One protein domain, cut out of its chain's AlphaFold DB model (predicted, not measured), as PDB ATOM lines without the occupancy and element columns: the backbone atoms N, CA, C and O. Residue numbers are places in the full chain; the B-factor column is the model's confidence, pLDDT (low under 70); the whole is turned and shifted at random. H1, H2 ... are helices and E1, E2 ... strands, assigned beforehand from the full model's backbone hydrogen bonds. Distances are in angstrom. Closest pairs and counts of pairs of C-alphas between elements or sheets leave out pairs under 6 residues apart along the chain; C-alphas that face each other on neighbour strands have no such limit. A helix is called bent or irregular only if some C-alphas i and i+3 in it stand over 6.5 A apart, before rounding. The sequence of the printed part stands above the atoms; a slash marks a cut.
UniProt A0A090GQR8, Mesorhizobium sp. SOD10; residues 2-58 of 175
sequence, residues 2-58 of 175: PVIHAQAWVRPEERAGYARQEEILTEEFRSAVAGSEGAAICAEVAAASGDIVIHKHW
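AT A GLANCE: This is residues 2 to 58 of the 175 residues of a protein of Mesorhizobium sp. SOD10 (UniProt A0A090GQR8). There is little regular structure: a ribbon of two parallel strands, E1 and E2, makes one part of a rod, the irregular helix H1 lies toward the other end, and a long unnamed stretch runs back from H1 to E2. The 57 printed residues hold E1, H1 and E2 in that order, a mixed class with 21 residues in named elements. The whole is only just loose, close to compact, with a radius of gyration of the C-alphas of 12.8 A and spans of 38 by 19 by 14 A.

HOW THE PARTS SIT: E1, residues 4 to 8, and E2, residues 52 to 56, are parallel neighbours at 26 degrees. N 5 and O 52 are 2.8 A apart, and N 56 and O 7 2.9 A, within hydrogen-bond range. With H1, residues 12 to 22, they form a strand-helix-strand unit, two parallel neighbour strands with a helix between along the chain. In H1, 1 of 7 O i to N i+4 pairs and 5 of 8 O i to N i+3 pairs are within range.

IN THESE COORDINATES: E1 begins at C-alpha 4 (-16.050, -19.804, -23.182); E2 ends at C-alpha 56 (-7.819, -28.266, -20.516). Each spans 12.8 A. H1 spans 11.6 A and is irregular: C-alphas 17 and 20 are 8.0 A apart.

THE WHOLE: The C-alphas farthest apart, of Glu 23 and Ser 49, are 38.9 A apart. The printed part has no cut. E1 to H1 is a tight link, H1 to E2 a long one of 29 residues; residues 23 to 28 stand free. Residues 16 to 19 and 27 to 29 have pLDDT under 70.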
ATOM      1  N   PRO A   2     -19.982 -13.137 -22.665       94.19
ATOM      2  CA  PRO A   2     -18.825 -13.922 -23.089       94.19
ATOM      3  C   PRO A   2     -19.195 -15.404 -23.218       94.19
ATOM      4  O   PRO A   2     -19.858 -15.948 -22.337       94.19
ATOM      5  N   VAL A   3     -18.743 -16.048 -24.294       96.81
ATOM      6  CA  VAL A   3     -18.815 -17.503 -24.477       96.81
ATOM      7  C   VAL A   3     -17.415 -18.070 -24.279       96.81
ATOM      8  O   VAL A   3     -16.433 -17.516 -24.780       96.81
ATOM      9  N   ILE A   4     -17.317 -19.147 -23.498       97.75
ATOM     10  CA  ILE A   4     -16.050 -19.804 -23.182       97.75
ATOM     11  C   ILE A   4     -16.137 -21.269 -23.602       97.75
ATOM     12  O   ILE A   4     -16.959 -22.019 -23.080       97.75
ATOM     13  N   HIS A   5     -15.252 -21.681 -24.501       97.75
ATOM     14  CA  HIS A   5     -15.109 -23.060 -24.952       97.75
ATOM     15  C   HIS A   5     -14.020 -23.752 -24.143       97.75
ATOM     16  O   HIS A   5     -12.854 -23.364 -24.201       97.75
ATOM     17  N   ALA A   6     -14.397 -24.784 -23.391       96.69
ATOM     18  CA  ALA A   6     -13.469 -25.598 -22.615       96.69
ATOM     19  C   ALA A   6     -13.052 -26.848 -23.399       96.69
ATOM     20  O   ALA A   6     -13.628 -27.925 -23.243       96.69
ATOM     21  N   GLN A   7     -12.043 -26.695 -24.249       94.94
ATOM     22  CA  GLN A   7     -11.597 -27.727 -25.176       94.94
ATOM     23  C   GLN A   7     -10.638 -28.701 -24.485       94.94
ATOM     24  O   GLN A   7      -9.597 -28.302 -23.954       94.94
ATOM     25  N   ALA A   8     -10.974 -29.993 -24.488       90.62
ATOM     26  CA  ALA A   8     -10.023 -31.030 -24.102       90.62
ATOM     27  C   ALA A   8      -8.949 -31.118 -25.191       90.62
ATOM     28  O   ALA A   8      -9.206 -31.595 -26.294       90.62
ATOM     29  N   TRP A   9      -7.763 -30.602 -24.889       88.62
ATOM     30  CA  TRP A   9      -6.704 -30.407 -25.870       88.62
ATOM     31  C   TRP A   9      -5.365 -30.455 -25.159       88.62
ATOM     32  O   TRP A   9      -5.141 -29.690 -24.222       88.62
ATOM     33  N   VAL A  10      -4.506 -31.385 -25.562       84.94
ATOM     34  CA  VAL A  10      -3.263 -31.705 -24.861       84.94
ATOM     35  C   VAL A  10      -2.178 -31.928 -25.899       84.94
ATOM     36  O   VAL A  10      -2.321 -32.775 -26.790       84.94
ATOM     37  N   ARG A  11      -1.075 -31.184 -25.786       84.56
ATOM     38  CA  ARG A  11       0.075 -31.392 -26.670       84.56
ATOM     39  C   ARG A  11       0.724 -32.746 -26.402       84.56
ATOM     40  O   ARG A  11       0.776 -33.142 -25.237       84.56
ATOM     41  N   PRO A  12       1.245 -33.447 -27.423       79.56
ATOM     42  CA  PRO A  12       1.933 -34.723 -27.234       79.56
ATOM     43  C   PRO A  12       2.985 -34.692 -26.113       79.56
ATOM     44  O   PRO A  12       3.009 -35.579 -25.266       79.56
ATOM     45  N   GLU A  13       3.785 -33.629 -26.038       80.50
ATOM     46  CA  GLU A  13       4.824 -33.421 -25.026       80.50
ATOM     47  C   GLU A  13       4.285 -33.163 -23.604       80.50
ATOM     48  O   GLU A  13       4.977 -33.399 -22.616       80.50
ATOM     49  N   GLU A  14       3.033 -32.721 -23.477       77.56
ATOM     50  CA  GLU A  14       2.371 -32.413 -22.202       77.56
ATOM     51  C   GLU A  14       1.544 -33.601 -21.673       77.56
ATOM     52  O   GLU A  14       0.984 -33.538 -20.569       77.56
ATOM     53  N   ARG A  15       1.499 -34.722 -22.412       72.75
ATOM     54  CA  ARG A  15       0.738 -35.923 -22.035       72.75
ATOM     55  C   ARG A  15       1.335 -36.716 -20.877       72.75
ATOM     56  O   ARG A  15       0.673 -37.619 -20.381       72.75
ATOM     57  N   ALA A  16       2.496 -36.339 -20.338       68.62
ATOM     58  CA  ALA A  16       3.047 -36.966 -19.130       68.62
ATOM     59  C   ALA A  16       2.048 -36.978 -17.945       68.62
ATOM     60  O   ALA A  16       2.066 -37.887 -17.117       68.62
ATOM     61  N   GLY A  17       1.119 -36.011 -17.883       66.12
ATOM     62  CA  GLY A  17       0.022 -35.996 -16.901       66.12
ATOM     63  C   GLY A  17      -1.019 -37.116 -17.065       66.12
ATOM     64  O   GLY A  17      -1.766 -37.392 -16.128       66.12
ATOM     65  N   TYR A  18      -1.038 -37.779 -18.220       69.56
ATOM     66  CA  TYR A  18      -1.896 -38.902 -18.582       69.56
ATOM     67  C   TYR A  18      -1.178 -40.249 -18.537       69.56
ATOM     68  O   TYR A  18      -1.754 -41.230 -18.991       69.56
ATOM     69  N   ALA A  19       0.026 -40.341 -17.961       67.56
ATOM     70  CA  ALA A  19       0.813 -41.579 -17.948       67.56
ATOM     71  C   ALA A  19      -0.008 -42.820 -17.535       67.56
ATOM     72  O   ALA A  19       0.063 -43.854 -18.183       67.56
ATOM     73  N   ARG A  20      -0.891 -42.686 -16.532       74.38
ATOM     74  CA  ARG A  20      -1.804 -43.764 -16.097       74.38
ATOM     75  C   ARG A  20      -2.888 -44.132 -17.109       74.38
ATOM     76  O   ARG A  20      -3.320 -45.275 -17.141       74.38
ATOM     77  N   GLN A  21      -3.363 -43.174 -17.900       71.94
ATOM     78  CA  GLN A  21      -4.267 -43.470 -19.009       71.94
ATOM     79  C   GLN A  21      -3.499 -44.130 -20.154       71.94
ATOM     80  O   GLN A  21      -3.998 -45.077 -20.739       71.94
ATOM     81  N   GLU A  22      -2.275 -43.694 -20.442       71.38
ATOM     82  CA  GLU A  22      -1.447 -44.270 -21.509       71.38
ATOM     83  C   GLU A  22      -0.944 -45.686 -21.198       71.38
ATOM     84  O   GLU A  22      -0.677 -46.443 -22.124       71.38
ATOM     85  N   GLU A  23      -0.891 -46.079 -19.919       77.12
ATOM     86  CA  GLU A  23      -0.680 -47.473 -19.495       77.12
ATOM     87  C   GLU A  23      -1.802 -48.420 -19.974       77.12
ATOM     88  O   GLU A  23      -1.574 -49.622 -20.093       77.12
ATOM     89  N   ILE A  24      -3.013 -47.902 -20.227       73.31
ATOM     90  CA  ILE A  24      -4.228 -48.706 -20.461       73.31
ATOM     91  C   ILE A  24      -4.838 -48.438 -21.849       73.31
ATOM     92  O   ILE A  24      -5.420 -49.337 -22.456       73.31
ATOM     93  N   LEU A  25      -4.729 -47.210 -22.359       72.75
ATOM     94  CA  LEU A  25      -5.320 -46.795 -23.627       72.75
ATOM     95  C   LEU A  25      -4.410 -47.165 -24.798       72.75
ATOM     96  O   LEU A  25      -3.263 -46.722 -24.884       72.75
ATOM     97  N   THR A  26      -4.965 -47.907 -25.754       72.38
ATOM     98  CA  THR A  26      -4.358 -48.039 -27.080       72.38
ATOM     99  C   THR A  26      -4.404 -46.696 -27.812       72.38
ATOM    100  O   THR A  26      -5.132 -45.777 -27.432       72.38
ATOM    101  N   GLU A  27      -3.617 -46.571 -28.881       69.62
ATOM    102  CA  GLU A  27      -3.542 -45.340 -29.673       69.62
ATOM    103  C   GLU A  27      -4.909 -44.902 -30.228       69.62
ATOM    104  O   GLU A  27      -5.216 -43.713 -30.213       69.62
ATOM    105  N   GLU A  28      -5.764 -45.859 -30.594       68.12
ATOM    106  CA  GLU A  28      -7.136 -45.633 -31.071       68.12
ATOM    107  C   GLU A  28      -8.039 -44.941 -30.034       68.12
ATOM    108  O   GLU A  28      -8.919 -44.165 -30.397       68.12
ATOM    109  N   PHE A  29      -7.799 -45.153 -28.735       67.38
ATOM    110  CA  PHE A  29      -8.584 -44.535 -27.660       67.38
ATOM    111  C   PHE A  29      -7.934 -43.270 -27.081       67.38
ATOM    112  O   PHE A  29      -8.422 -42.717 -26.088       67.38
ATOM    113  N   ARG A  30      -6.845 -42.769 -27.682       72.69
ATOM    114  CA  ARG A  30      -6.246 -41.488 -27.281       72.69
ATOM    115  C   ARG A  30      -7.107 -40.328 -27.777       72.69
ATOM    116  O   ARG A  30      -7.019 -39.903 -28.924       72.69
ATOM    117  N   SER A  31      -7.891 -39.751 -26.876       71.75
ATOM    118  CA  SER A  31      -8.632 -38.514 -27.130       71.75
ATOM    119  C   SER A  31      -7.792 -37.258 -26.843       71.75
ATOM    120  O   SER A  31      -6.689 -37.332 -26.281       71.75
ATOM    121  N   ALA A  32      -8.324 -36.096 -27.251       80.50
ATOM    122  CA  ALA A  32      -7.808 -34.762 -26.922       80.50
ATOM    123  C   ALA A  32      -6.359 -34.475 -27.378       80.50
ATOM    124  O   ALA A  32      -5.676 -33.641 -26.786       80.50
ATOM    125  N   VAL A  33      -5.865 -35.162 -28.415       84.75
ATOM    126  CA  VAL A  33      -4.526 -34.913 -28.974       84.75
ATOM    127  C   VAL A  33      -4.527 -33.587 -29.734       84.75
ATOM    128  O   VAL A  33      -5.316 -33.396 -30.655       84.75
ATOM    129  N   ALA A  34      -3.622 -32.677 -29.384       86.00
ATOM    130  CA  ALA A  34      -3.482 -31.402 -30.073       86.00
ATOM    131  C   ALA A  34      -3.364 -31.567 -31.598       86.00
ATOM    132  O   ALA A  34      -2.470 -32.252 -32.091       86.00
ATOM    133  N   GLY A  35      -4.257 -30.904 -32.336       84.56
ATOM    134  CA  GLY A  35      -4.269 -30.916 -33.801       84.56
ATOM    135  C   GLY A  35      -4.952 -32.131 -34.434       84.56
ATOM    136  O   GLY A  35      -5.057 -32.167 -35.656       84.56
ATOM    137  N   SER A  36      -5.440 -33.098 -33.648       87.06
ATOM    138  CA  SER A  36      -6.277 -34.172 -34.185       87.06
ATOM    139  C   SER A  36      -7.715 -33.704 -34.409       87.06
ATOM    140  O   SER A  36      -8.201 -32.783 -33.748       87.06
ATOM    141  N   GLU A  37      -8.419 -34.380 -35.317       85.94
ATOM    142  CA  GLU A  37      -9.840 -34.130 -35.585       85.94
ATOM    143  C   GLU A  37     -10.691 -34.290 -34.318       85.94
ATOM    144  O   GLU A  37     -11.484 -33.414 -33.988       85.94
ATOM    145  N   GLY A  38     -10.452 -35.346 -33.532       84.75
ATOM    146  CA  GLY A  38     -11.186 -35.608 -32.288       84.75
ATOM    147  C   GLY A  38     -10.932 -34.601 -31.157       84.75
ATOM    148  O   GLY A  38     -11.613 -34.656 -30.135       84.75
ATOM    149  N   ALA A  39      -9.954 -33.703 -31.301       88.12
ATOM    150  CA  ALA A  39      -9.742 -32.602 -30.367       88.12
ATOM    151  C   ALA A  39     -10.398 -31.295 -30.833       88.12
ATOM    152  O   ALA A  39     -10.472 -30.363 -30.035       88.12
ATOM    153  N   ALA A  40     -10.846 -31.184 -32.088       90.69
ATOM    154  CA  ALA A  40     -11.460 -29.970 -32.615       90.69
ATOM    155  C   ALA A  40     -12.834 -29.699 -31.974       90.69
ATOM    156  O   ALA A  40     -13.563 -30.616 -31.603       90.69
ATOM    157  N   ILE A  41     -13.194 -28.419 -31.844       93.50
ATOM    158  CA  ILE A  41     -14.564 -28.028 -31.488       93.50
ATOM    159  C   ILE A  41     -15.466 -28.346 -32.687       93.50
ATOM    160  O   ILE A  41     -15.114 -28.006 -33.818       93.50
ATOM    161  N   CYS A  42     -16.615 -28.984 -32.444       92.88
ATOM    162  CA  CYS A  42     -17.569 -29.335 -33.496       92.88
ATOM    163  C   CYS A  42     -18.019 -28.095 -34.282       92.88
ATOM    164  O   CYS A  42     -18.223 -27.024 -33.705       92.88
ATOM    165  N   ALA A  43     -18.208 -28.247 -35.592       94.88
ATOM    166  CA  ALA A  43     -18.519 -27.135 -36.489       94.88
ATOM    167  C   ALA A  43     -19.832 -26.418 -36.120       94.88
ATOM    168  O   ALA A  43     -19.929 -25.200 -36.243       94.88
ATOM    169  N   GLU A  44     -20.816 -27.159 -35.611       95.19
ATOM    170  CA  GLU A  44     -22.133 -26.672 -35.189       95.19
ATOM    171  C   GLU A  44     -22.064 -25.690 -34.013       95.19
ATOM    172  O   GLU A  44     -22.977 -24.888 -33.820       95.19
ATOM    173  N   VAL A  45     -20.984 -25.749 -33.230       94.62
ATOM    174  CA  VAL A  45     -20.729 -24.888 -32.065       94.62
ATOM    175  C   VAL A  45     -19.343 -24.247 -32.140       94.62
ATOM    176  O   VAL A  45     -18.727 -23.963 -31.113       94.62
ATOM    177  N   ALA A  46     -18.833 -24.035 -33.357       95.56
ATOM    178  CA  ALA A  46     -17.526 -23.432 -33.573       95.56
ATOM    179  C   ALA A  46     -17.418 -22.073 -32.865       95.56
ATOM    180  O   ALA A  46     -18.358 -21.276 -32.862       95.56
ATOM    181  N   ALA A  47     -16.248 -21.808 -32.283       96.12
ATOM    182  CA  ALA A  47     -15.995 -20.562 -31.575       96.12
ATOM    183  C   ALA A  47     -16.159 -19.353 -32.510       96.12
ATOM    184  O   ALA A  47     -15.522 -19.270 -33.564       96.12
ATOM    185  N   ALA A  48     -17.009 -18.411 -32.109       96.19
ATOM    186  CA  ALA A  48     -17.224 -17.172 -32.834       96.19
ATOM    187  C   ALA A  48     -16.107 -16.156 -32.550       96.19
ATOM    188  O   ALA A  48     -15.320 -16.277 -31.607       96.19
ATOM    189  N   SER A  49     -16.045 -15.098 -33.362       95.06
ATOM    190  CA  SER A  49     -15.127 -13.986 -33.108       95.06
ATOM    191  C   SER A  49     -15.427 -13.343 -31.750       95.06
ATOM    192  O   SER A  49     -16.511 -12.804 -31.543       95.06
ATOM    193  N   GLY A  50     -14.436 -13.341 -30.857       93.50
ATOM    194  CA  GLY A  50     -14.554 -12.800 -29.499       93.50
ATOM    195  C   GLY A  50     -14.850 -13.849 -28.424       93.50
ATOM    196  O   GLY A  50     -14.761 -13.520 -27.239       93.50
ATOM    197  N   ASP A  51     -15.135 -15.094 -28.811       97.06
ATOM    198  CA  ASP A  51     -15.219 -16.208 -27.872       97.06
ATOM    199  C   ASP A  51     -13.843 -16.511 -27.267       97.06
ATOM    200  O   ASP A  51     -12.790 -16.311 -27.880       97.06
ATOM    201  N   ILE A  52     -13.848 -17.024 -26.041       96.25
ATOM    202  CA  ILE A  52     -12.634 -17.442 -25.341       96.25
ATOM    203  C   ILE A  52     -12.507 -18.953 -25.486       96.25
ATOM    204  O   ILE A  52     -13.420 -19.685 -25.125       96.25
ATOM    205  N   VAL A  53     -11.355 -19.438 -25.936       96.25
ATOM    206  CA  VAL A  53     -11.037 -20.871 -25.914       96.25
ATOM    207  C   VAL A  53     -10.021 -21.129 -24.808       96.25
ATOM    208  O   VAL A  53      -8.974 -20.483 -24.753       96.25
ATOM    209  N   ILE A  54     -10.337 -22.067 -23.917       95.38
ATOM    210  CA  ILE A  54      -9.405 -22.596 -22.922       95.38
ATOM    211  C   ILE A  54      -9.079 -24.045 -23.275       95.38
ATOM    212  O   ILE A  54      -9.972 -24.850 -23.540       95.38
ATOM    213  N   HIS A  55      -7.796 -24.389 -23.254       93.75
ATOM    214  CA  HIS A  55      -7.353 -25.772 -23.387       93.75
ATOM    215  C   HIS A  55      -7.224 -26.387 -21.998       93.75
ATOM    216  O   HIS A  55      -6.604 -25.803 -21.106       93.75
ATOM    217  N   LYS A  56      -7.836 -27.556 -21.797       91.69
ATOM    218  CA  LYS A  56      -7.819 -28.266 -20.516       91.69
ATOM    219  C   LYS A  56      -7.255 -29.673 -20.669       91.69
ATOM    220  O   LYS A  56      -7.586 -30.394 -21.608       91.69
ATOM    221  N   HIS A  57      -6.457 -30.070 -19.682       87.06
ATOM    222  CA  HIS A  57      -5.865 -31.412 -19.581       87.06
ATOM    223  C   HIS A  57      -6.556 -32.274 -18.517       87.06
ATOM    224  O   HIS A  57      -6.184 -33.415 -18.279       87.06
ATOM    225  N   TRP A  58      -7.527 -31.722 -17.797       87.69
ATOM    226  CA  TRP A  58      -8.229 -32.430 -16.732       87.69
ATOM    227  C   TRP A  58      -9.736 -32.333 -16.953       87.69
ATOM    228  O   TRP A  58     -10.187 -31.494 -17.744       87.69
TER     229      TRP A  58